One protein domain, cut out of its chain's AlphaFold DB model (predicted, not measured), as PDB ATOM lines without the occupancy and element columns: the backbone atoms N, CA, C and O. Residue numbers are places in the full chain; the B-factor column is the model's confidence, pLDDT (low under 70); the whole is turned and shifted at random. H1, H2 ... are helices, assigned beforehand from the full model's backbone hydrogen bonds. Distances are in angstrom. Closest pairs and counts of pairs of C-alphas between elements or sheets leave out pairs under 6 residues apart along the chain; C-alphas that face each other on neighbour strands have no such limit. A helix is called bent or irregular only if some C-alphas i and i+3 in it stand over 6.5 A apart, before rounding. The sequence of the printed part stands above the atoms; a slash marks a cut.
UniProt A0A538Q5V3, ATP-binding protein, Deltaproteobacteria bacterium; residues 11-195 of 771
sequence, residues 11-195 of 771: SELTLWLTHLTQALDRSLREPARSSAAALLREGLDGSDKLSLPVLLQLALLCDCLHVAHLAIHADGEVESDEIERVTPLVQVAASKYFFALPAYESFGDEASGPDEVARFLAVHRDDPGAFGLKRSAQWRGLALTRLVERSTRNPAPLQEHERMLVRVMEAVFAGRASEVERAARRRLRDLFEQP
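AT A GLANCE: This is residues 11 to 195 of the 771 residues of the protein "ATP-binding protein" of Deltaproteobacteria bacterium (UniProt A0A538Q5V3). One long helix, H3, runs through the core of a rounded, all-helix domain, and H1, H4, H7 and H8 pack round it, the five forming a bundle. H2 packs on H3 and H7, H5 and H6 on H4, and H9 on residues 67 to 71 of H3. The printed part has 185 residues, with nine named helices, H1 to H9 along the chain, and no named strand. It is compact, with a radius of gyration of the C-alphas of 15.9 A and spans of 46 by 39 by 28 A.

HOW THE PARTS SIT: H1, residues 11 to 27, touches residues 52 to 61 alone of the hub H3, residues 52 to 72, at a steep tilt of 47 degrees; closest C-alphas Thr 21 and Leu 56, 6.2 A. H2, residues 32 to 41, touches H7, residues 140 to 152, at 8 degrees, Ala 36 to Leu 144, 6.3 A between C-alphas. H3 and H4, residues 80 to 100, form a hairpin; closest C-alphas Leu 61 and Ala 93, 6.3 A. H4 touches H5, residues 102 to 107, with residues 94 to 99 alone, and H6, residues 114 to 126; closest C-alphas Phe 98 and Tyr 104, 4.9 A, and Ile 83 and Pro 114, 6.1 A. H7 and H8, residues 156 to 172, form a hairpin; H8 touches H3, closest C-alphas Cys 64 and Leu 165, 5.8 A. H9, residues 179 to 192, touches H3, closest C-alphas Leu 70 and Ala 184, 6.9 A. Every O i to N i+4 pair is within hydrogen-bond range in H1, H2, H3, H6, H7, H8 and H9; H4 has 13 of 17, H5 0 of 2 but 2 of 3 O i to N i+3.

IN THESE COORDINATES: H1 starts at C-alpha 11 (28.540, 19.781, -8.212); H9 ends at C-alpha 192 (38.330, 18.176, 14.781). H3 is 30.2 A long and H4 28.3 A. H4 and H5 are irregular: C-alphas 85 and 88 are 7.3 A apart, 103 and 106 7.8 A; H4 has a kink of 60 degrees near residue 89.

THE WHOLE: The C-alphas farthest apart, Glu 30 and Ser 80, are 46.2 A apart. The printed part has no cut; H6 to H7 is a long link. Of 40 residues with pLDDT under 70, 174 to 195 are the longest run.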
ATOM      1  N   SER A  11      28.168  18.430  -7.785       83.81
ATOM      2  CA  SER A  11      28.540  19.781  -8.212       83.81
ATOM      3  C   SER A  11      29.035  20.646  -7.043       83.81
ATOM      4  O   SER A  11      30.030  21.363  -7.184       83.81
ATOM      5  N   GLU A  12      28.404  20.510  -5.870       87.56
ATOM      6  CA  GLU A  12      28.811  21.134  -4.605       87.56
ATOM      7  C   GLU A  12      30.211  20.655  -4.196       87.56
ATOM      8  O   GLU A  12      31.107  21.473  -3.973       87.56
ATOM      9  N   LEU A  13      30.426  19.336  -4.188       86.88
ATOM     10  CA  LEU A  13      31.707  18.719  -3.833       86.88
ATOM     11  C   LEU A  13      32.841  19.131  -4.778       86.88
ATOM     12  O   LEU A  13      33.939  19.452  -4.327       86.88
ATOM     13  N   THR A  14      32.582  19.170  -6.086       88.44
ATOM     14  CA  THR A  14      33.586  19.573  -7.083       88.44
ATOM     15  C   THR A  14      33.993  21.037  -6.914       88.44
ATOM     16  O   THR A  14      35.180  21.375  -7.015       88.44
ATOM     17  N   LEU A  15      33.023  21.918  -6.643       86.88
ATOM     18  CA  LEU A  15      33.274  23.340  -6.415       86.88
ATOM     19  C   LEU A  15      34.100  23.559  -5.145       86.88
ATOM     20  O   LEU A  15      35.118  24.251  -5.194       86.88
ATOM     21  N   TRP A  16      33.695  22.926  -4.042       92.75
ATOM     22  CA  TRP A  16      34.423  22.962  -2.776       92.75
ATOM     23  C   TRP A  16      35.861  22.464  -2.937       92.75
ATOM     24  O   TRP A  16      36.804  23.174  -2.588       92.75
ATOM     25  N   LEU A  17      36.043  21.290  -3.548       91.75
ATOM     26  CA  LEU A  17      37.359  20.689  -3.746       91.75
ATOM     27  C   LEU A  17      38.279  21.621  -4.544       91.75
ATOM     28  O   LEU A  17      39.455  21.784  -4.212       91.75
ATOM     29  N   THR A  18      37.737  22.264  -5.580       89.12
ATOM     30  CA  THR A  18      38.480  23.211  -6.418       89.12
ATOM     31  C   THR A  18      38.886  24.455  -5.631       89.12
ATOM     32  O   THR A  18      40.057  24.842  -5.665       89.12
ATOM     33  N   HIS A  19      37.950  25.070  -4.906       86.88
ATOM     34  CA  HIS A  19      38.208  26.273  -4.112       86.88
ATOM     35  C   HIS A  19      39.222  26.017  -2.999       86.88
ATOM     36  O   HIS A  19      40.216  26.741  -2.897       86.88
ATOM     37  N   LEU A  20      39.023  24.955  -2.220       88.62
ATOM     38  CA  LEU A  20      39.890  24.636  -1.098       88.62
ATOM     39  C   LEU A  20      41.301  24.259  -1.570       88.62
ATOM     40  O   LEU A  20      42.286  24.726  -1.003       88.62
ATOM     41  N   THR A  21      41.426  23.515  -2.673       91.81
ATOM     42  CA  THR A  21      42.737  23.213  -3.277       91.81
ATOM     43  C   THR A  21      43.470  24.486  -3.702       91.81
ATOM     44  O   THR A  21      44.659  24.632  -3.423       91.81
ATOM     45  N   GLN A  22      42.775  25.431  -4.346       88.44
ATOM     46  CA  GLN A  22      43.369  26.712  -4.745       88.44
ATOM     47  C   GLN A  22      43.774  27.555  -3.532       88.44
ATOM     48  O   GLN A  22      44.833  28.185  -3.549       88.44
ATOM     49  N   ALA A  23      42.956  27.569  -2.478       84.06
ATOM     50  CA  ALA A  23      43.263  28.271  -1.238       84.06
ATOM     51  C   ALA A  23      44.510  27.687  -0.557       84.06
ATOM     52  O   ALA A  23      45.394  28.442  -0.144       84.06
ATOM     53  N   LEU A  24      44.622  26.358  -0.495       86.62
ATOM     54  CA  LEU A  24      45.772  25.663   0.085       86.62
ATOM     55  C   LEU A  24      47.048  25.881  -0.740       86.62
ATOM     56  O   LEU A  24      48.065  26.277  -0.175       86.62
ATOM     57  N   ASP A  25      47.006  25.714  -2.067       86.31
ATOM     58  CA  ASP A  25      48.187  25.897  -2.928       86.31
ATOM     59  C   ASP A  25      48.713  27.344  -2.909       86.31
ATOM     60  O   ASP A  25      49.924  27.563  -2.867       86.31
ATOM     61  N   ARG A  26      47.820  28.347  -2.833       83.75
ATOM     62  CA  ARG A  26      48.211  29.763  -2.659       83.75
ATOM     63  C   ARG A  26      48.808  30.060  -1.281       83.75
ATOM     64  O   ARG A  26      49.632  30.967  -1.156       83.75
ATOM     65  N   SER A  27      48.374  29.332  -0.255       81.12
ATOM     66  CA  SER A  27      48.797  29.534   1.137       81.12
ATOM     67  C   SER A  27      50.135  28.853   1.452       81.12
ATOM     68  O   SER A  27      50.850  29.281   2.358       81.12
ATOM     69  N   LEU A  28      50.510  27.819   0.694       83.94
ATOM     70  CA  LEU A  28      51.739  27.053   0.893       83.94
ATOM     71  C   LEU A  28      52.971  27.759   0.297       83.94
ATOM     72  O   LEU A  28      53.236  27.713  -0.908       83.94
ATOM     73  N   ARG A  29      53.776  28.358   1.181       83.56
ATOM     74  CA  ARG A  29      55.123  28.891   0.894       83.56
ATOM     75  C   ARG A  29      56.200  28.013   1.536       83.56
ATOM     76  O   ARG A  29      55.895  27.209   2.416       83.56
ATOM     77  N   GLU A  30      57.456  28.148   1.121       81.75
ATOM     78  CA  GLU A  30      58.565  27.455   1.797       81.75
ATOM     79  C   GLU A  30      58.731  27.953   3.246       81.75
ATOM     80  O   GLU A  30      58.579  29.156   3.482       81.75
ATOM     81  N   PRO A  31      59.026  27.079   4.233       79.81
ATOM     82  CA  PRO A  31      59.278  25.630   4.130       79.81
ATOM     83  C   PRO A  31      58.012  24.744   4.204       79.81
ATOM     84  O   PRO A  31      58.093  23.526   4.053       79.81
ATOM     85  N   ALA A  32      56.830  25.323   4.443       82.12
ATOM     86  CA  ALA A  32      55.578  24.580   4.623       82.12
ATOM     87  C   ALA A  32      55.152  23.804   3.366       82.12
ATOM     88  O   ALA A  32      54.596  22.712   3.478       82.12
ATOM     89  N   ARG A  33      55.455  24.332   2.173       85.94
ATOM     90  CA  ARG A  33      55.224  23.662   0.885       85.94
ATOM     91  C   ARG A  33      55.994  22.340   0.783       85.94
ATOM     92  O   ARG A  33      55.399  21.327   0.419       85.94
ATOM     93  N   SER A  34      57.271  22.332   1.166       84.44
ATOM     94  CA  SER A  34      58.094  21.117   1.218       84.44
ATOM     95  C   SER A  34      57.565  20.106   2.240       84.44
ATOM     96  O   SER A  34      57.437  18.923   1.924       84.44
ATOM     97  N   SER A  35      57.165  20.565   3.429       84.50
ATOM     98  CA  SER A  35      56.563  19.702   4.457       84.50
ATOM     99  C   SER A  35      55.223  19.096   4.021       84.50
ATOM    100  O   SER A  35      54.977  17.917   4.265       84.50
ATOM    101  N   ALA A  36      54.371  19.869   3.339       84.94
ATOM    102  CA  ALA A  36      53.108  19.383   2.784       84.94
ATOM    103  C   ALA A  36      53.345  18.324   1.698       84.94
ATOM    104  O   ALA A  36      52.700  17.279   1.690       84.94
ATOM    105  N   ALA A  37      54.307  18.562   0.804       85.38
ATOM    106  CA  ALA A  37      54.649  17.613  -0.246       85.38
ATOM    107  C   ALA A  37      55.244  16.308   0.315       85.38
ATOM    108  O   ALA A  37      54.911  15.234  -0.181       85.38
ATOM    109  N   ALA A  38      56.076  16.389   1.358       84.69
ATOM    110  CA  ALA A  38      56.606  15.217   2.053       84.69
ATOM    111  C   ALA A  38      55.486  14.397   2.713       84.69
ATOM    112  O   ALA A  38      55.401  13.193   2.482       84.69
ATOM    113  N   LEU A  39      54.576  15.061   3.438       85.38
ATOM    114  CA  LEU A  39      53.420  14.429   4.086       85.38
ATOM    115  C   LEU A  39      52.514  13.707   3.080       85.38
ATOM    116  O   LEU A  39      52.025  12.612   3.346       85.38
ATOM    117  N   LEU A  40      52.276  14.301   1.909       85.38
ATOM    118  CA  LEU A  40      51.381  13.724   0.903       85.38
ATOM    119  C   LEU A  40      52.033  12.629   0.051       85.38
ATOM    120  O   LEU A  40      51.327  11.768  -0.466       85.38
ATOM    121  N   ARG A  41      53.362  12.646  -0.097       85.31
ATOM    122  CA  ARG A  41      54.108  11.617  -0.839       85.31
ATOM    123  C   ARG A  41      54.484  10.408   0.008       85.31
ATOM    124  O   ARG A  41      54.847   9.371  -0.542       85.31
ATOM    125  N   GLU A  42      54.388  10.522   1.328       78.56
ATOM    126  CA  GLU A  42      54.689   9.438   2.254       78.56
ATOM    127  C   GLU A  42      53.799   8.210   1.988       78.56
ATOM    128  O   GLU A  42      52.591   8.232   2.240       78.56
ATOM    129  N   GLY A  43      54.405   7.126   1.495       69.06
ATOM    130  CA  GLY A  43      53.718   5.870   1.176       69.06
ATOM    131  C   GLY A  43      53.204   5.739  -0.263       69.06
ATOM    132  O   GLY A  43      52.456   4.798  -0.523       69.06
ATOM    133  N   LEU A  44      53.577   6.645  -1.179       74.25
ATOM    134  CA  LEU A  44      53.353   6.497  -2.623       74.25
ATOM    135  C   LEU A  44      54.578   5.870  -3.305       74.25
ATOM    136  O   LEU A  44      55.663   6.454  -3.292       74.25
ATOM    137  N   ASP A  45      54.394   4.729  -3.969       61.75
ATOM    138  CA  ASP A  45      55.429   4.131  -4.815       61.75
ATOM    139  C   ASP A  45      55.499   4.896  -6.153       61.75
ATOM    140  O   ASP A  45      54.573   4.852  -6.961       61.75
ATOM    141  N   GLY A  46      56.585   5.649  -6.382       60.62
ATOM    142  CA  GLY A  46      56.765   6.500  -7.576       60.62
ATOM    143  C   GLY A  46      56.461   7.994  -7.366       60.62
ATOM    144  O   GLY A  46      55.856   8.635  -8.229       60.62
ATOM    145  N   SER A  47      56.907   8.549  -6.235       50.19
ATOM    146  CA  SER A  47      56.596   9.872  -5.657       50.19
ATOM    147  C   SER A  47      56.766  11.134  -6.530       50.19
ATOM    148  O   SER A  47      56.319  12.207  -6.116       50.19
ATOM    149  N   ASP A  48      57.365  11.044  -7.722       55.47
ATOM    150  CA  ASP A  48      57.786  12.212  -8.521       55.47
ATOM    151  C   ASP A  48      56.833  12.611  -9.662       55.47
ATOM    152  O   ASP A  48      57.034  13.650 -10.289       55.47
ATOM    153  N   LYS A  49      55.784  11.829  -9.948       65.75
ATOM    154  CA  LYS A  49      54.941  12.057 -11.144       65.75
ATOM    155  C   LYS A  49      53.698  12.925 -10.919       65.75
ATOM    156  O   LYS A  49      53.205  13.518 -11.876       65.75
ATOM    157  N   LEU A  50      53.180  13.020  -9.691       80.31
ATOM    158  CA  LEU A  50      51.953  13.771  -9.392       80.31
ATOM    159  C   LEU A  50      52.255  15.197  -8.918       80.31
ATOM    160  O   LEU A  50      53.129  15.433  -8.075       80.31
ATOM    161  N   SER A  51      51.495  16.159  -9.445       87.25
ATOM    162  CA  SER A  51      51.587  17.556  -9.026       87.25
ATOM    163  C   SER A  51      50.987  17.751  -7.630       87.25
ATOM    164  O   SER A  51      50.060  17.048  -7.226       87.25
ATOM    165  N   LEU A  52      51.507  18.732  -6.881       85.44
ATOM    166  CA  LEU A  52      51.020  19.034  -5.532       85.44
ATOM    167  C   LEU A  52      49.499  19.290  -5.498       85.44
ATOM    168  O   LEU A  52      48.851  18.678  -4.658       85.44
ATOM    169  N   PRO A  53      48.885  20.066  -6.419       89.00
ATOM    170  CA  PRO A  53      47.431  20.250  -6.433       89.00
ATOM    171  C   PRO A  53      46.628  18.951  -6.553       89.00
ATOM    172  O   PRO A  53      45.587  18.825  -5.915       89.00
ATOM    173  N   VAL A  54      47.114  17.969  -7.321       88.00
ATOM    174  CA  VAL A  54      46.460  16.655  -7.429       88.00
ATOM    175  C   VAL A  54      46.554  15.904  -6.101       88.00
ATOM    176  O   VAL A  54      45.557  15.371  -5.628       88.00
ATOM    177  N   LEU A  55      47.715  15.936  -5.442       88.69
ATOM    178  CA  LEU A  55      47.897  15.328  -4.120       88.69
ATOM    179  C   LEU A  55      47.022  15.988  -3.038       88.69
ATOM    180  O   LEU A  55      46.493  15.285  -2.179       88.69
ATOM    181  N   LEU A  56      46.837  17.315  -3.086       90.75
ATOM    182  CA  LEU A  56      45.923  18.036  -2.187       90.75
ATOM    183  C   LEU A  56      44.480  17.541  -2.382       90.75
ATOM    184  O   LEU A  56      43.802  17.238  -1.404       90.75
ATOM    185  N   GLN A  57      44.028  17.404  -3.633       92.25
ATOM    186  CA  GLN A  57      42.677  16.920  -3.936       92.25
ATOM    187  C   GLN A  57      42.447  15.493  -3.435       92.25
ATOM    188  O   GLN A  57      41.417  15.224  -2.817       92.25
ATOM    189  N   LEU A  58      43.409  14.594  -3.661       90.19
ATOM    190  CA  LEU A  58      43.324  13.214  -3.183       90.19
ATOM    191  C   LEU A  58      43.251  13.153  -1.657       90.19
ATOM    192  O   LEU A  58      42.431  12.410  -1.135       90.19
ATOM    193  N   ALA A  59      44.038  13.966  -0.945       90.69
ATOM    194  CA  ALA A  59      44.019  14.012   0.517       90.69
ATOM    195  C   ALA A  59      42.676  14.492   1.085       90.69
ATOM    196  O   ALA A  59      42.164  13.901   2.033       90.69
ATOM    197  N   LEU A  60      42.092  15.539   0.494       92.56
ATOM    198  CA  LEU A  60      40.797  16.078   0.916       92.56
ATOM    199  C   LEU A  60      39.656  15.083   0.648       92.56
ATOM    200  O   LEU A  60      38.812  14.865   1.512       92.56
ATOM    201  N   LEU A  61      39.652  14.445  -0.529       92.12
ATOM    202  CA  LEU A  61      38.663  13.422  -0.885       92.12
ATOM    203  C   LEU A  61      38.822  12.145  -0.058       92.12
ATOM    204  O   LEU A  61      37.820  11.539   0.310       92.12
ATOM    205  N   CYS A  62      40.062  11.757   0.246       90.12
ATOM    206  CA  CYS A  62      40.376  10.626   1.112       90.12
ATOM    207  C   CYS A  62      39.684  10.798   2.469       90.12
ATOM    208  O   CYS A  62      38.911   9.929   2.864       90.12
ATOM    209  N   ASP A  63      39.852  11.950   3.127       90.19
ATOM    210  CA  ASP A  63      39.184  12.239   4.401       90.19
ATOM    211  C   ASP A  63      37.650  12.142   4.282       90.19
ATOM    212  O   ASP A  63      37.007  11.523   5.128       90.19
ATOM    213  N   CYS A  64      37.045  12.675   3.213       90.56
ATOM    214  CA  CYS A  64      35.599  12.549   2.986       90.56
ATOM    215  C   CYS A  64      35.154  11.084   2.813       90.56
ATOM    216  O   CYS A  64      34.124  10.684   3.359       90.56
ATOM    217  N   LEU A  65      35.925  10.261   2.095       90.06
ATOM    218  CA  LEU A  65      35.658   8.825   1.954       90.06
ATOM    219  C   LEU A  65      35.819   8.087   3.289       90.06
ATOM    220  O   LEU A  65      35.061   7.159   3.560       90.06
ATOM    221  N   HIS A  66      36.745   8.511   4.152       87.94
ATOM    222  CA  HIS A  66      36.883   7.958   5.505       87.94
ATOM    223  C   HIS A  66      35.625   8.210   6.339       87.94
ATOM    224  O   HIS A  66      35.154   7.298   7.017       87.94
ATOM    225  N   VAL A  67      35.035   9.409   6.247       85.75
ATOM    226  CA  VAL A  67      33.739   9.707   6.882       85.75
ATOM    227  C   VAL A  67      32.639   8.793   6.351       85.75
ATOM    228  O   VAL A  67      31.877   8.240   7.142       85.75
ATOM    229  N   ALA A  68      32.570   8.597   5.033       86.69
ATOM    230  CA  ALA A  68      31.582   7.709   4.426       86.69
ATOM    231  C   ALA A  68      31.732   6.257   4.917       86.69
ATOM    232  O   ALA A  68      30.738   5.635   5.278       86.69
ATOM    233  N   HIS A  69      32.962   5.742   5.023       85.56
ATOM    234  CA  HIS A  69      33.241   4.412   5.585       85.56
ATOM    235  C   HIS A  69      32.849   4.300   7.059       85.56
ATOM    236  O   HIS A  69      32.252   3.303   7.457       85.56
ATOM    237  N   LEU A  70      33.147   5.323   7.868       79.31
ATOM    238  CA  LEU A  70      32.734   5.369   9.274       79.31
ATOM    239  C   LEU A  70      31.216   5.365   9.439       79.31
ATOM    240  O   LEU A  70      30.735   4.868  10.452       79.31
ATOM    241  N   ALA A  71      30.485   5.932   8.478       75.44
ATOM    242  CA  ALA A  71      29.034   5.980   8.498       75.44
ATOM    243  C   ALA A  71      28.397   4.673   8.008       75.44
ATOM    244  O   ALA A  71      27.583   4.104   8.725       75.44
ATOM    245  N   ILE A  72      28.824   4.167   6.845       78.69
ATOM    246  CA  ILE A  72      28.291   2.945   6.216       78.69
ATOM    247  C   ILE A  72      28.589   1.687   7.047       78.69
ATOM    248  O   ILE A  72      27.832   0.728   7.032       78.69
ATOM    249  N   HIS A  73      29.719   1.641   7.752       75.81
ATOM    250  CA  HIS A  73      30.117   0.457   8.523       75.81
ATOM    251  C   HIS A  73      29.856   0.596  10.027       75.81
ATOM    252  O   HIS A  73      30.383  -0.192  10.814       75.81
ATOM    253  N   ALA A  74      29.080   1.599  10.444       68.88
ATOM    254  CA  ALA A  74      28.908   1.925  11.854       68.88
ATOM    255  C   ALA A  74      28.134   0.840  12.628       68.88
ATOM    256  O   ALA A  74      28.477   0.544  13.773       68.88
ATOM    257  N   ASP A  75      27.106   0.258  12.011       67.56
ATOM    258  CA  ASP A  75      26.237  -0.793  12.562       67.56
ATOM    259  C   ASP A  75      26.557  -2.199  12.014       67.56
ATOM    260  O   ASP A  75      26.001  -3.188  12.489       67.56
ATOM    261  N   GLY A  76      27.516  -2.301  11.089       67.00
ATOM    262  CA  GLY A  76      27.987  -3.563  10.517       67.00
ATOM    263  C   GLY A  76      27.156  -4.086   9.342       67.00
ATOM    264  O   GLY A  76      27.541  -5.107   8.766       67.00
ATOM    265  N   GLU A  77      26.089  -3.390   8.943       72.25
ATOM    266  CA  GLU A  77      25.245  -3.736   7.795       72.25
ATOM    267  C   GLU A  77      25.296  -2.616   6.750       72.25
ATOM    268  O   GLU A  77      25.149  -1.450   7.078       72.25
ATOM    269  N   VAL A  78      25.523  -2.961   5.479       76.50
ATOM    270  CA  VAL A  78      25.572  -1.975   4.386       76.50
ATOM    271  C   VAL A  78      24.232  -1.978   3.662       76.50
ATOM    272  O   VAL A  78      23.917  -2.938   2.957       76.50
ATOM    273  N   GLU A  79      23.453  -0.909   3.810       76.75
ATOM    274  CA  GLU A  79      22.153  -0.764   3.152       76.75
ATOM    275  C   GLU A  79      22.260  -0.048   1.796       76.75
ATOM    276  O   GLU A  79      23.097   0.832   1.576       76.75
ATOM    277  N   SER A  80      21.356  -0.380   0.868       76.75
ATOM    278  CA  SER A  80      21.318   0.230  -0.469       76.75
ATOM    279  C   SER A  80      21.113   1.751  -0.431       76.75
ATOM    280  O   SER A  80      21.734   2.468  -1.215       76.75
ATOM    281  N   ASP A  81      20.330   2.257   0.525       76.50
ATOM    282  CA  ASP A  81      20.078   3.693   0.706       76.50
ATOM    283  C   ASP A  81      21.343   4.457   1.152       76.50
ATOM    284  O   ASP A  81      21.509   5.644   0.867       76.50
ATOM    285  N   GLU A  82      22.265   3.807   1.868       77.50
ATOM    286  CA  GLU A  82      23.540   4.415   2.275       77.50
ATOM    287  C   GLU A  82      24.494   4.565   1.089       77.50
ATOM    288  O   GLU A  82      25.152   5.599   0.938       77.50
ATOM    289  N   ILE A  83      24.506   3.566   0.203       82.00
ATOM    290  CA  ILE A  83      25.250   3.599  -1.057       82.00
ATOM    291  C   ILE A  83      24.702   4.696  -1.980       82.00
ATOM    292  O   ILE A  83      25.479   5.458  -2.564       82.00
ATOM    293  N   GLU A  84      23.378   4.851  -2.063       83.31
ATOM    294  CA  GLU A  84      22.751   5.923  -2.845       83.31
ATOM    295  C   GLU A  84      23.142   7.315  -2.315       83.31
ATOM    296  O   GLU A  84      23.565   8.180  -3.086       83.31
ATOM    297  N   ARG A  85      23.122   7.520  -0.990       85.19
ATOM    298  CA  ARG A  85      23.507   8.796  -0.352       85.19
ATOM    299  C   ARG A  85      24.977   9.180  -0.567       85.19
ATOM    300  O   ARG A  85      25.288  10.371  -0.639       85.19
ATOM    301  N   VAL A  86      25.880   8.203  -0.689       87.50
ATOM    302  CA  VAL A  86      27.328   8.416  -0.907       87.50
ATOM    303  C   VAL A  86      27.706   8.505  -2.391       87.50
ATOM    304  O   VAL A  86      28.795   8.981  -2.722       87.50
ATOM    305  N   THR A  87      26.806   8.132  -3.303       88.12
ATOM    306  CA  THR A  87      27.056   8.114  -4.755       88.12
ATOM    307  C   THR A  87      27.676   9.417  -5.295       88.12
ATOM    308  O   THR A  87      28.694   9.331  -5.985       88.12
ATOM    309  N   PRO A  88      27.194  10.627  -4.938       88.44
ATOM    310  CA  PRO A  88      27.787  11.877  -5.423       88.44
ATOM    311  C   PRO A  88      29.246  12.087  -4.987       88.44
ATOM    312  O   PRO A  88      30.038  12.668  -5.727       88.44
ATOM    313  N   LEU A  89      29.623  11.600  -3.799       90.44
ATOM    314  CA  LEU A  89      31.001  11.666  -3.304       90.44
ATOM    315  C   LEU A  89      31.914  10.706  -4.064       90.44
ATOM    316  O   LEU A  89      33.019  11.084  -4.456       90.44
ATOM    317  N   VAL A  90      31.442   9.482  -4.305       89.62
ATOM    318  CA  VAL A  90      32.208   8.470  -5.040       89.62
ATOM    319  C   VAL A  90      32.373   8.849  -6.507       89.62
ATOM    320  O   VAL A  90      33.455   8.645  -7.039       89.62
ATOM    321  N   GLN A  91      31.389   9.492  -7.140       87.88
ATOM    322  CA  GLN A  91      31.529  10.018  -8.505       87.88
ATOM    323  C   GLN A  91      32.695  11.008  -8.631       87.88
ATOM    324  O   GLN A  91      33.540  10.882  -9.518       87.88
ATOM    325  N   VAL A  92      32.783  11.973  -7.707       88.81
ATOM    326  CA  VAL A  92      33.872  12.963  -7.700       88.81
ATOM    327  C   VAL A  92      35.212  12.301  -7.372       88.81
ATOM    328  O   VAL A  92      36.229  12.638  -7.980       88.81
ATOM    329  N   ALA A  93      35.230  11.344  -6.441       89.19
ATOM    330  CA  ALA A  93      36.447  10.632  -6.071       89.19
ATOM    331  C   ALA A  93      36.960   9.708  -7.185       89.19
ATOM    332  O   ALA A  93      38.149   9.750  -7.488       89.19
ATOM    333  N   ALA A  94      36.087   8.933  -7.829       87.00
ATOM    334  CA  ALA A  94      36.440   7.969  -8.869       87.00
ATOM    335  C   ALA A  94      37.177   8.635 -10.036       87.00
ATOM    336  O   ALA A  94      38.267   8.189 -10.383       87.00
ATOM    337  N   SER A  95      36.674   9.771 -10.532       85.06
ATOM    338  CA  SER A  95      37.331  10.544 -11.599       85.06
ATOM    339  C   SER A  95      38.758  10.981 -11.215       85.06
ATOM    340  O   SER A  95      39.695  10.908 -12.016       85.06
ATOM    341  N   LYS A  96      38.977  11.398  -9.957       86.31
ATOM    342  CA  LYS A  96      40.300  11.845  -9.478       86.31
ATOM    343  C   LYS A  96      41.250  10.695  -9.158       86.31
ATOM    344  O   LYS A  96      42.442  10.807  -9.439       86.31
ATOM    345  N   TYR A  97      40.735   9.609  -8.594       86.06
ATOM    346  CA  TYR A  97      41.513   8.421  -8.251       86.06
ATOM    347  C   TYR A  97      41.920   7.655  -9.513       86.06
ATOM    348  O   TYR A  97      43.079   7.270  -9.618       86.06
ATOM    349  N   PHE A  98      41.027   7.538 -10.504       84.62
ATOM    350  CA  PHE A  98      41.314   6.963 -11.822       84.62
ATOM    351  C   PHE A  98      42.522   7.634 -12.490       84.62
ATOM    352  O   PHE A  98      43.422   6.957 -12.976       84.62
ATOM    353  N   PHE A  99      42.574   8.971 -12.475       78.31
ATOM    354  CA  PHE A  99      43.666   9.715 -13.110       78.31
ATOM    355  C   PHE A  99      45.010   9.570 -12.379       78.31
ATOM    356  O   PHE A  99      46.068   9.703 -12.994       78.31
ATOM    357  N   ALA A 100      44.988   9.355 -11.062       78.75
ATOM    358  CA  ALA A 100      46.176   9.492 -10.225       78.75
ATOM    359  C   ALA A 100      46.736   8.173  -9.675       78.75
ATOM    360  O   ALA A 100      47.917   8.130  -9.326       78.75
ATOM    361  N   LEU A 101      45.924   7.118  -9.571       82.38
ATOM    362  CA  LEU A 101      46.273   5.877  -8.881       82.38
ATOM    363  C   LEU A 101      45.955   4.647  -9.757       82.38
ATOM    364  O   LEU A 101      44.782   4.385 -10.024       82.38
ATOM    365  N   PRO A 102      46.962   3.826 -10.126       78.88
ATOM    366  CA  PRO A 102      46.766   2.653 -10.991       78.88
ATOM    367  C   PRO A 102      45.741   1.634 -10.470       78.88
ATOM    368  O   PRO A 102      45.052   0.976 -11.242       78.88
ATOM    369  N   ALA A 103      45.590   1.522  -9.145       78.69
ATOM    370  CA  ALA A 103      44.631   0.613  -8.513       78.69
ATOM    371  C   ALA A 103      43.153   0.952  -8.813       78.69
ATOM    372  O   ALA A 103      42.280   0.117  -8.581       78.69
ATOM    373  N   TYR A 104      42.870   2.149  -9.341       83.94
ATOM    374  CA  TYR A 104      41.516   2.643  -9.613       83.94
ATOM    375  C   TYR A 104      41.225   2.819 -11.114       83.94
ATOM    376  O   TYR A 104      40.177   3.356 -11.475       83.94
ATOM    377  N   GLU A 105      42.098   2.321 -12.001       78.00
ATOM    378  CA  GLU A 105      41.938   2.393 -13.466       78.00
ATOM    379  C   GLU A 105      40.619   1.770 -13.968       78.00
ATOM    380  O   GLU A 105      40.105   2.137 -15.020       78.00
ATOM    381  N   SER A 106      40.013   0.860 -13.203       75.19
ATOM    382  CA  SER A 106      38.744   0.219 -13.563       75.19
ATOM    383  C   SER A 106      37.489   1.067 -13.317       75.19
ATOM    384  O   SER A 106      36.399   0.595 -13.641       75.19
ATOM    385  N   PHE A 107      37.601   2.255 -12.706       76.81
ATOM    386  CA  PHE A 107      36.441   3.041 -12.249       76.81
ATOM    387  C   PHE A 107      36.085   4.275 -13.092       76.81
ATOM    388  O   PHE A 107      35.020   4.833 -12.856       76.81
ATOM    389  N   GLY A 108      36.891   4.640 -14.099       61.59
ATOM    390  CA  GLY A 108      36.568   5.648 -15.128       61.59
ATOM    391  C   GLY A 108      35.962   6.979 -14.638       61.59
ATOM    392  O   GLY A 108      36.016   7.320 -13.461       61.59
ATOM    393  N   ASP A 109      35.376   7.752 -15.560       57.50
ATOM    394  CA  ASP A 109      34.669   9.013 -15.249       57.50
ATOM    395  C   ASP A 109      33.184   8.807 -14.859       57.50
ATOM    396  O   ASP A 109      32.499   9.770 -14.522       57.50
ATOM    397  N   GLU A 110      32.665   7.572 -14.880       57.62
ATOM    398  CA  GLU A 110      31.224   7.291 -14.751       57.62
ATOM    399  C   GLU A 110      30.895   6.166 -13.753       57.62
ATOM    400  O   GLU A 110      30.080   5.302 -14.063       57.62
ATOM    401  N   ALA A 111      31.447   6.182 -12.534       61.03
ATOM    402  CA  ALA A 111      30.932   5.347 -11.436       61.03
ATOM    403  C   ALA A 111      29.512   5.811 -11.035       61.03
ATOM    404  O   ALA A 111      29.331   6.581 -10.091       61.03
ATOM    405  N   SER A 112      28.502   5.413 -11.812       61.53
ATOM    406  CA  SER A 112      27.166   6.034 -11.791       61.53
ATOM    407  C   SER A 112      26.093   5.142 -11.171       61.53
ATOM    408  O   SER A 112      25.045   5.647 -10.769       61.53
ATOM    409  N   GLY A 113      26.337   3.829 -11.096       73.69
ATOM    410  CA  GLY A 113      25.406   2.852 -10.526       73.69
ATOM    411  C   GLY A 113      25.761   2.435  -9.089       73.69
ATOM    412  O   GLY A 113      26.944   2.390  -8.746       73.69
ATOM    413  N   PRO A 114      24.771   2.053  -8.257       77.75
ATOM    414  CA  PRO A 114      24.995   1.644  -6.864       77.75
ATOM    415  C   PRO A 114      25.965   0.454  -6.727       77.75
ATOM    416  O   PRO A 114      26.797   0.441  -5.822       77.75
ATOM    417  N   ASP A 115      25.947  -0.494  -7.671       80.62
ATOM    418  CA  ASP A 115      26.870  -1.640  -7.682       80.62
ATOM    419  C   ASP A 115      28.332  -1.220  -7.917       80.62
ATOM    420  O   ASP A 115      29.268  -1.788  -7.349       80.62
ATOM    421  N   GLU A 116      28.552  -0.194  -8.742       82.81
ATOM    422  CA  GLU A 116      29.891   0.335  -9.006       82.81
ATOM    423  C   GLU A 116      30.413   1.158  -7.834       82.81
ATOM    424  O   GLU A 116      31.592   1.043  -7.497       82.81
ATOM    425  N   VAL A 117      29.533   1.922  -7.184       85.88
ATOM    426  CA  VAL A 117      29.838   2.677  -5.962       85.88
ATOM    427  C   VAL A 117      30.237   1.724  -4.834       85.88
ATOM    428  O   VAL A 117      31.272   1.926  -4.199       85.88
ATOM    429  N   ALA A 118      29.488   0.637  -4.632       85.19
ATOM    430  CA  ALA A 118      29.825  -0.388  -3.645       85.19
ATOM    431  C   ALA A 118      31.178  -1.059  -3.948       85.19
ATOM    432  O   ALA A 118      32.010  -1.230  -3.053       85.19
ATOM    433  N   ARG A 119      31.443  -1.379  -5.222       86.75
ATOM    434  CA  ARG A 119      32.726  -1.945  -5.668       86.75
ATOM    435  C   ARG A 119      33.892  -0.969  -5.463       86.75
ATOM    436  O   ARG A 119      34.955  -1.400  -5.022       86.75
ATOM    437  N   PHE A 120      33.702   0.325  -5.733       89.62
ATOM    438  CA  PHE A 120      34.711   1.360  -5.483       89.62
ATOM    439  C   PHE A 120      35.039   1.464  -3.993       89.62
ATOM    440  O   PHE A 120      36.209   1.440  -3.616       89.62
ATOM    441  N   LEU A 121      34.016   1.525  -3.135       87.81
ATOM    442  CA  LEU A 121      34.200   1.593  -1.685       87.81
ATOM    443  C   LEU A 121      34.923   0.351  -1.146       87.81
ATOM    444  O   LEU A 121      35.797   0.497  -0.294       87.81
ATOM    445  N   ALA A 122      34.624  -0.843  -1.666       87.12
ATOM    446  CA  ALA A 122      35.327  -2.070  -1.297       87.12
ATOM    447  C   ALA A 122      36.816  -2.027  -1.684       87.12
ATOM    448  O   ALA A 122      37.670  -2.309  -0.844       87.12
ATOM    449  N   VAL A 123      37.137  -1.601  -2.912       87.88
ATOM    450  CA  VAL A 123      38.533  -1.432  -3.355       87.88
ATOM    451  C   VAL A 123      39.252  -0.387  -2.500       87.88
ATOM    452  O   VAL A 123      40.336  -0.665  -1.998       87.88
ATOM    453  N   HIS A 124      38.628   0.766  -2.248       89.88
ATOM    454  CA  HIS A 124      39.194   1.812  -1.391       89.88
ATOM    455  C   HIS A 124      39.413   1.350   0.054       89.88
ATOM    456  O   HIS A 124      40.381   1.750   0.702       89.88
ATOM    457  N   ARG A 125      38.518   0.510   0.582       86.25
ATOM    458  CA  ARG A 125      38.634  -0.046   1.932       86.25
ATOM    459  C   ARG A 125      39.868  -0.934   2.072       86.25
ATOM    460  O   ARG A 125      40.576  -0.839   3.073       86.25
ATOM    461  N   ASP A 126      40.111  -1.782   1.078       85.38
ATOM    462  CA  ASP A 126      41.178  -2.784   1.112       85.38
ATOM    463  C   ASP A 126      42.525  -2.265   0.576       85.38
ATOM    464  O   ASP A 126      43.550  -2.931   0.761       85.38
ATOM    465  N   ASP A 127      42.538  -1.071  -0.025       84.31
ATOM    466  CA  ASP A 127      43.716  -0.414  -0.590       84.31
ATOM    467  C   ASP A 127      44.754  -0.038   0.497       84.31
ATOM    468  O   ASP A 127      44.480   0.798   1.367       84.31
ATOM    469  N   PRO A 128      45.967  -0.635   0.469       78.12
ATOM    470  CA  PRO A 128      47.061  -0.305   1.381       78.12
ATOM    471  C   PRO A 128      47.881   0.924   0.939       78.12
ATOM    472  O   PRO A 128      48.901   1.229   1.565       78.12
ATOM    473  N   GLY A 129      47.498   1.600  -0.145       78.44
ATOM    474  CA  GLY A 129      48.133   2.811  -0.657       78.44
ATOM    475  C   GLY A 129      47.957   4.035   0.249       78.44
ATOM    476  O   GLY A 129      47.196   4.029   1.216       78.44
ATOM    477  N   ALA A 130      48.674   5.123  -0.059       76.94
ATOM    478  CA  ALA A 130      48.689   6.343   0.763       76.94
ATOM    479  C   ALA A 130      47.318   7.032   0.913       76.94
ATOM    480  O   ALA A 130      47.104   7.729   1.906       76.94
ATOM    481  N   PHE A 131      46.415   6.822  -0.049       84.44
ATOM    482  CA  PHE A 131      45.055   7.369  -0.078       84.44
ATOM    483  C   PHE A 131      43.971   6.277   0.013       84.44
ATOM    484  O   PHE A 131      42.820   6.541  -0.300       84.44
ATOM    485  N   GLY A 132      44.336   5.056   0.423       82.69
ATOM    486  CA  GLY A 132      43.401   3.961   0.696       82.69
ATOM    487  C   GLY A 132      43.137   3.798   2.195       82.69
ATOM    488  O   GLY A 132      44.007   4.088   3.022       82.69
ATOM    489  N   LEU A 133      41.953   3.314   2.579       81.44
ATOM    490  CA  LEU A 133      41.508   3.271   3.984       81.44
ATOM    491  C   LEU A 133      42.401   2.389   4.872       81.44
ATOM    492  O   LEU A 133      42.626   2.709   6.039       81.44
ATOM    493  N   LYS A 134      42.934   1.282   4.336       77.06
ATOM    494  CA  LYS A 134      43.672   0.266   5.111       77.06
ATOM    495  C   LYS A 134      44.961   0.800   5.737       77.06
ATOM    496  O   LYS A 134      45.386   0.309   6.782       77.06
ATOM    497  N   ARG A 135      45.593   1.790   5.099       67.19
ATOM    498  CA  ARG A 135      46.824   2.445   5.582       67.19
ATOM    499  C   ARG A 135      46.598   3.897   6.006       67.19
ATOM    500  O   ARG A 135      47.364   4.407   6.823       67.19
ATOM    501  N   SER A 136      45.553   4.554   5.505       61.28
ATOM    502  CA  SER A 136      45.209   5.954   5.786       61.28
ATOM    503  C   SER A 136      44.561   6.161   7.169       61.28
ATOM    504  O   SER A 136      43.619   6.922   7.348       61.28
ATOM    505  N   ALA A 137      45.119   5.562   8.224       54.06
ATOM    506  CA  ALA A 137      44.698   5.862   9.598       54.06
ATOM    507  C   ALA A 137      44.986   7.326  10.018       54.06
ATOM    508  O   ALA A 137      44.569   7.769  11.086       54.06
ATOM    509  N   GLN A 138      45.716   8.083   9.194       63.59
ATOM    510  CA  GLN A 138      45.997   9.499   9.386       63.59
ATOM    511  C   GLN A 138      45.118  10.301   8.427       63.59
ATOM    512  O   GLN A 138      45.274  10.182   7.219       63.59
ATOM    513  N   TRP A 139      44.217  11.126   8.958       83.88
ATOM    514  CA  TRP A 139      43.392  12.073   8.201       83.88
ATOM    515  C   TRP A 139      44.279  13.104   7.488       83.88
ATOM    516  O   TRP A 139      44.615  14.153   8.049       83.88
ATOM    517  N   ARG A 140      44.770  12.764   6.291       85.50
ATOM    518  CA  ARG A 140      45.829  13.509   5.595       85.50
ATOM    519  C   ARG A 140      45.359  14.891   5.166       85.50
ATOM    520  O   ARG A 140      46.157  15.827   5.235       85.50
ATOM    521  N   GLY A 141      44.094  15.040   4.770       87.19
ATOM    522  CA  GLY A 141      43.509  16.343   4.449       87.19
ATOM    523  C   GLY A 141      43.483  17.267   5.671       87.19
ATOM    524  O   GLY A 141      43.949  18.401   5.591       87.19
ATOM    525  N   LEU A 142      43.058  16.764   6.833       86.31
ATOM    526  CA  LEU A 142      43.079  17.486   8.110       86.31
ATOM    527  C   LEU A 142      44.503  17.803   8.582       86.31
ATOM    528  O   LEU A 142      44.775  18.897   9.074       86.31
ATOM    529  N   ALA A 143      45.441  16.864   8.447       86.75
ATOM    530  CA  ALA A 143      46.837  17.096   8.813       86.75
ATOM    531  C   ALA A 143      47.460  18.220   7.964       86.75
ATOM    532  O   ALA A 143      48.178  19.079   8.484       86.75
ATOM    533  N   LEU A 144      47.128  18.241   6.674       88.50
ATOM    534  CA  LEU A 144      47.523  19.262   5.715       88.50
ATOM    535  C   LEU A 144      46.894  20.628   6.028       88.50
ATOM    536  O   LEU A 144      47.611  21.627   6.081       88.50
ATOM    537  N   THR A 145      45.585  20.704   6.267       87.38
ATOM    538  CA  THR A 145      44.923  21.980   6.582       87.38
ATOM    539  C   THR A 145      45.405  22.547   7.919       87.38
ATOM    540  O   THR A 145      45.637  23.750   8.013       87.38
ATOM    541  N   ARG A 146      45.706  21.697   8.913       86.06
ATOM    542  CA  ARG A 146      46.378  22.090  10.171       86.06
ATOM    543  C   ARG A 146      47.817  22.561   9.978       86.06
ATOM    544  O   ARG A 146      48.309  23.381  10.753       86.06
ATOM    545  N   LEU A 147      48.543  22.017   9.002       84.94
ATOM    546  CA  LEU A 147      49.881  22.504   8.654       84.94
ATOM    547  C   LEU A 147      49.793  23.915   8.049       84.94
ATOM    548  O   LEU A 147      50.590  24.790   8.397       84.94
ATOM    549  N   VAL A 148      48.808  24.153   7.178       82.88
ATOM    550  CA  VAL A 148      48.547  25.478   6.595       82.88
ATOM    551  C   VAL A 148      48.096  26.469   7.662       82.88
ATOM    552  O   VAL A 148      48.638  27.569   7.730       82.88
ATOM    553  N   GLU A 149      47.182  26.079   8.542       84.75
ATOM    554  CA  GLU A 149      46.713  26.911   9.652       84.75
ATOM    555  C   GLU A 149      47.870  27.303  10.585       84.75
ATOM    556  O   GLU A 149      48.079  28.488  10.836       84.75
ATOM    557  N   ARG A 150      48.728  26.355  10.989       82.38
ATOM    558  CA  ARG A 150      49.907  26.651  11.826       82.38
ATOM    559  C   ARG A 150      50.945  27.543  11.145       82.38
ATOM    560  O   ARG A 150      51.569  28.367  11.813       82.38
ATOM    561  N   SER A 151      51.150  27.385   9.839       77.06
ATOM    562  CA  SER A 151      52.159  28.151   9.091       77.06
ATOM    563  C   SER A 151      51.682  29.544   8.677       77.06
ATOM    564  O   SER A 151      52.485  30.474   8.638       77.06
ATOM    565  N   THR A 152      50.387  29.717   8.407       77.38
ATOM    566  CA  THR A 152      49.813  30.981   7.912       77.38
ATOM    567  C   THR A 152      48.988  31.734   8.954       77.38
ATOM    568  O   THR A 152      48.648  32.893   8.730       77.38
ATOM    569  N   ARG A 153      48.673  31.097  10.092       73.25
ATOM    570  CA  ARG A 153      47.707  31.561  11.108       73.25
ATOM    571  C   ARG A 153      46.315  31.865  10.541       73.25
ATOM    572  O   ARG A 153      45.557  32.612  11.152       73.25
ATOM    573  N   ASN A 154      45.980  31.300   9.380       74.81
ATOM    574  CA  ASN A 154      44.669  31.429   8.764       74.81
ATOM    575  C   ASN A 154      43.846  30.156   9.027       74.81
ATOM    576  O   ASN A 154      44.173  29.109   8.461       74.81
ATOM    577  N   PRO A 155      42.773  30.223   9.835       75.62
ATOM    578  CA  PRO A 155      41.937  29.064  10.121       75.62
ATOM    579  C   PRO A 155      40.947  28.729   8.998       75.62
ATOM    580  O   PRO A 155      40.348  27.658   9.035       75.62
ATOM    581  N   ALA A 156      40.767  29.598   7.995       75.31
ATOM    582  CA  ALA A 156      39.713  29.435   6.995       75.31
ATOM    583  C   ALA A 156      39.788  28.106   6.209       75.31
ATOM    584  O   ALA A 156      38.765  27.429   6.143       75.31
ATOM    585  N   PRO A 157      40.953  27.651   5.692       81.44
ATOM    586  CA  PRO A 157      41.028  26.373   4.975       81.44
ATOM    587  C   PRO A 157      40.761  25.153   5.870       81.44
ATOM    588  O   PRO A 157      40.247  24.140   5.404       81.44
ATOM    589  N   LEU A 158      41.108  25.240   7.159       83.62
ATOM    590  CA  LEU A 158      40.827  24.188   8.137       83.62
ATOM    591  C   LEU A 158      39.326  24.113   8.427       83.62
ATOM    592  O   LEU A 158      38.734  23.052   8.259       83.62
ATOM    593  N   GLN A 159      38.701  25.248   8.746       80.06
ATOM    594  CA  GLN A 159      37.263  25.326   9.012       80.06
ATOM    595  C   GLN A 159      36.420  24.923   7.794       80.06
ATOM    596  O   GLN A 159      35.375  24.297   7.943       80.06
ATOM    597  N   GLU A 160      36.852  25.276   6.582       80.00
ATOM    598  CA  GLU A 160      36.163  24.902   5.344       80.00
ATOM    599  C   GLU A 160      36.243  23.393   5.063       80.00
ATOM    600  O   GLU A 160      35.263  22.805   4.601       80.00
ATOM    601  N   HIS A 161      37.366  22.744   5.391       89.06
ATOM    602  CA  HIS A 161      37.489  21.283   5.321       89.06
ATOM    603  C   HIS A 161      36.628  20.589   6.381       89.06
ATOM    604  O   HIS A 161      35.849  19.697   6.056       89.06
ATOM    605  N   GLU A 162      36.691  21.046   7.634       82.94
ATOM    606  CA  GLU A 162      35.895  20.506   8.749       82.94
ATOM    607  C   GLU A 162      34.390  20.591   8.471       82.94
ATOM    608  O   GLU A 162      33.664  19.611   8.648       82.94
ATOM    609  N   ARG A 163      33.918  21.731   7.947       80.62
ATOM    610  CA  ARG A 163      32.516  21.905   7.535       80.62
ATOM    611  C   ARG A 163      32.100  20.898   6.471       80.62
ATOM    612  O   ARG A 163      30.993  20.373   6.557       80.62
ATOM    613  N   MET A 164      32.959  20.607   5.493       86.25
ATOM    614  CA  MET A 164      32.635  19.614   4.470       86.25
ATOM    615  C   MET A 164      32.586  18.196   5.044       86.25
ATOM    616  O   MET A 164      31.686  17.434   4.705       86.25
ATOM    617  N   LEU A 165      33.487  17.843   5.960       86.06
ATOM    618  CA  LEU A 165      33.464  16.531   6.614       86.06
ATOM    619  C   LEU A 165      32.190  16.333   7.453       86.06
ATOM    620  O   LEU A 165      31.576  15.266   7.392       86.06
ATOM    621  N   VAL A 166      31.738  17.372   8.166       79.81
ATOM    622  CA  VAL A 166      30.439  17.364   8.867       79.81
ATOM    623  C   VAL A 166      29.280  17.263   7.876       79.81
ATOM    624  O   VAL A 166      28.384  16.446   8.067       79.81
ATOM    625  N   ARG A 167      29.318  18.030   6.781       81.06
ATOM    626  CA  ARG A 167      28.289  18.011   5.734       81.06
ATOM    627  C   ARG A 167      28.142  16.634   5.085       81.06
ATOM    628  O   ARG A 167      27.018  16.182   4.871       81.06
ATOM    629  N   VAL A 168      29.262  15.968   4.794       83.81
ATOM    630  CA  VAL A 168      29.288  14.594   4.279       83.81
ATOM    631  C   VAL A 168      28.690  13.647   5.312       83.81
ATOM    632  O   VAL A 168      27.773  12.903   4.983       83.81
ATOM    633  N   MET A 169      29.124  13.721   6.572       78.25
ATOM    634  CA  MET A 169      28.571  12.897   7.652       78.25
ATOM    635  C   MET A 169      27.047  13.049   7.768       78.25
ATOM    636  O   MET A 169      26.321  12.058   7.790       78.25
ATOM    637  N   GLU A 170      26.544  14.280   7.810       75.75
ATOM    638  CA  GLU A 170      25.113  14.568   7.906       75.75
ATOM    639  C   GLU A 170      24.313  13.985   6.742       75.75
ATOM    640  O   GLU A 170      23.249  13.406   6.949       75.75
ATOM    641  N   ALA A 171      24.825  14.112   5.522       79.44
ATOM    642  CA  ALA A 171      24.140  13.600   4.348       79.44
ATOM    643  C   ALA A 171      24.108  12.068   4.293       79.44
ATOM    644  O   ALA A 171      23.119  11.516   3.819       79.44
ATOM    645  N   VAL A 172      25.144  11.385   4.792       74.56
ATOM    646  CA  VAL A 172      25.194   9.913   4.809       74.56
ATOM    647  C   VAL A 172      24.309   9.327   5.916       74.56
ATOM    648  O   VAL A 172      23.624   8.339   5.680       74.56
ATOM    649  N   PHE A 173      24.232   9.976   7.084       70.19
ATOM    650  CA  PHE A 173      23.376   9.550   8.206       70.19
ATOM    651  C   PHE A 173      21.909  10.018   8.114       70.19
ATOM    652  O   PHE A 173      21.114   9.732   9.012       70.19
ATOM    653  N   ALA A 174      21.527  10.759   7.069       65.62
ATOM    654  CA  ALA A 174      20.204  11.370   6.954       65.62
ATOM    655  C   ALA A 174      19.071  10.325   7.048       65.62
ATOM    656  O   ALA A 174      18.846   9.571   6.106       65.62
ATOM    657  N   GLY A 175      18.338  10.312   8.171       56.56
ATOM    658  CA  GLY A 175      17.180   9.432   8.396       56.56
ATOM    659  C   GLY A 175      17.334   8.401   9.518       56.56
ATOM    660  O   GLY A 175      16.372   7.696   9.812       56.56
ATOM    661  N   ARG A 176      18.495   8.330  10.180       55.19
ATOM    662  CA  ARG A 176      18.696   7.507  11.382       55.19
ATOM    663  C   ARG A 176      18.822   8.400  12.629       55.19
ATOM    664  O   ARG A 176      19.051   9.600  12.517       55.19
ATOM    665  N   ALA A 177      18.529   7.834  13.801       52.09
ATOM    666  CA  ALA A 177      18.671   8.486  15.110       52.09
ATOM    667  C   ALA A 177      19.183   7.475  16.160       52.09
ATOM    668  O   ALA A 177      18.604   7.334  17.243       52.09
ATOM    669  N   SER A 178      20.230   6.713  15.824       61.34
ATOM    670  CA  SER A 178      20.726   5.591  16.642       61.34
ATOM    671  C   SER A 178      21.864   6.000  17.597       61.34
ATOM    672  O   SER A 178      22.516   7.031  17.429       61.34
ATOM    673  N   GLU A 179      22.131   5.206  18.641       57.47
ATOM    674  CA  GLU A 179      23.288   5.435  19.536       57.47
ATOM    675  C   GLU A 179      24.635   5.338  18.808       57.47
ATOM    676  O   GLU A 179      25.587   6.042  19.159       57.47
ATOM    677  N   VAL A 180      24.685   4.514  17.764       57.72
ATOM    678  CA  VAL A 180      25.845   4.299  16.896       57.72
ATOM    679  C   VAL A 180      26.179   5.572  16.108       57.72
ATOM    680  O   VAL A 180      27.331   6.002  16.089       57.72
ATOM    681  N   GLU A 181      25.174   6.259  15.564       62.34
ATOM    682  CA  GLU A 181      25.320   7.563  14.901       62.34
ATOM    683  C   GLU A 181      25.831   8.640  15.867       62.34
ATOM    684  O   GLU A 181      26.745   9.398  15.539       62.34
ATOM    685  N   ARG A 182      25.303   8.687  17.100       65.44
ATOM    686  CA  ARG A 182      25.815   9.611  18.128       65.44
ATOM    687  C   ARG A 182      27.267   9.302  18.490       65.44
ATOM    688  O   ARG A 182      28.025  10.218  18.793       65.44
ATOM    689  N   ALA A 183      27.682   8.035  18.489       63.25
ATOM    690  CA  ALA A 183      29.073   7.647  18.722       63.25
ATOM    691  C   ALA A 183      29.994   8.010  17.541       63.25
ATOM    692  O   ALA A 183      31.084   8.531  17.772       63.25
ATOM    693  N   ALA A 184      29.551   7.811  16.298       61.25
ATOM    694  CA  ALA A 184      30.290   8.202  15.096       61.25
ATOM    695  C   ALA A 184      30.446   9.731  14.990       61.25
ATOM    696  O   ALA A 184      31.555  10.220  14.774       61.25
ATOM    697  N   ARG A 185      29.373  10.490  15.263       64.69
ATOM    698  CA  ARG A 185      29.407  11.962  15.360       64.69
ATOM    699  C   ARG A 185      30.360  12.457  16.440       64.69
ATOM    700  O   ARG A 185      31.093  13.411  16.199       64.69
ATOM    701  N   ARG A 186      30.368  11.809  17.613       63.78
ATOM    702  CA  ARG A 186      31.323  12.113  18.691       63.78
ATOM    703  C   ARG A 186      32.761  11.877  18.237       63.78
ATOM    704  O   ARG A 186      33.547  12.807  18.290       63.78
ATOM    705  N   ARG A 187      33.074  10.709  17.659       63.75
ATOM    706  CA  ARG A 187      34.426  10.406  17.148       63.75
ATOM    707  C   ARG A 187      34.906  11.398  16.086       63.75
ATOM    708  O   ARG A 187      36.075  11.765  16.101       63.75
ATOM    709  N   LEU A 188      34.033  11.825  15.169       64.00
ATOM    710  CA  LEU A 188      34.388  12.816  14.147       64.00
ATOM    711  C   LEU A 188      34.653  14.198  14.767       64.00
ATOM    712  O   LEU A 188      35.598  14.880  14.385       64.00
ATOM    713  N   ARG A 189      33.852  14.588  15.764       62.03
ATOM    714  CA  ARG A 189      34.008  15.849  16.498       62.03
ATOM    715  C   ARG A 189      35.277  15.870  17.353       62.03
ATOM    716  O   ARG A 189      36.039  16.828  17.263       62.03
ATOM    717  N   ASP A 190      35.563  14.774  18.057       61.28
ATOM    718  CA  ASP A 190      36.798  14.566  18.825       61.28
ATOM    719  C   ASP A 190      38.053  14.646  17.928       61.28
ATOM    720  O   ASP A 190      39.143  14.983  18.387       61.28
ATOM    721  N   LEU A 191      37.926  14.338  16.630       59.88
ATOM    722  CA  LEU A 191      39.014  14.460  15.657       59.88
ATOM    723  C   LEU A 191      39.251  15.901  15.191       59.88
ATOM    724  O   LEU A 191      40.404  16.233  14.900       59.88
ATOM    725  N   PHE A 192      38.215  16.744  15.109       58.62
ATOM    726  CA  PHE A 192      38.330  18.176  14.781       58.62
ATOM    727  C   PHE A 192      38.877  18.966  15.965       58.62
ATOM    728  O   PHE A 192      39.807  19.765  15.827       58.62
ATOM    729  N   GLU A 193      38.392  18.626  17.153       53.81
ATOM    730  CA  GLU A 193      38.874  19.125  18.426       53.81
ATOM    731  C   GLU A 193      40.127  18.350  18.842       53.81
ATOM    732  O   GLU A 193      40.106  17.552  19.775       53.81
ATOM    733  N   GLN A 194      41.280  18.621  18.208       41.88
ATOM    734  CA  GLN A 194      42.516  18.447  18.978       41.88
ATOM    735  C   GLN A 194      42.320  19.251  20.267       41.88
ATOM    736  O   GLN A 194      42.099  20.464  20.173       41.88
ATOM    737  N   PRO A 195      42.343  18.617  21.451       40.44
ATOM    738  CA  PRO A 195      41.998  19.300  22.675       40.44
ATOM    739  C   PRO A 195      43.092  20.328  22.947       40.44
ATOM    740  O   PRO A 195      44.150  20.025  23.488       40.44
TER     741      PRO A 195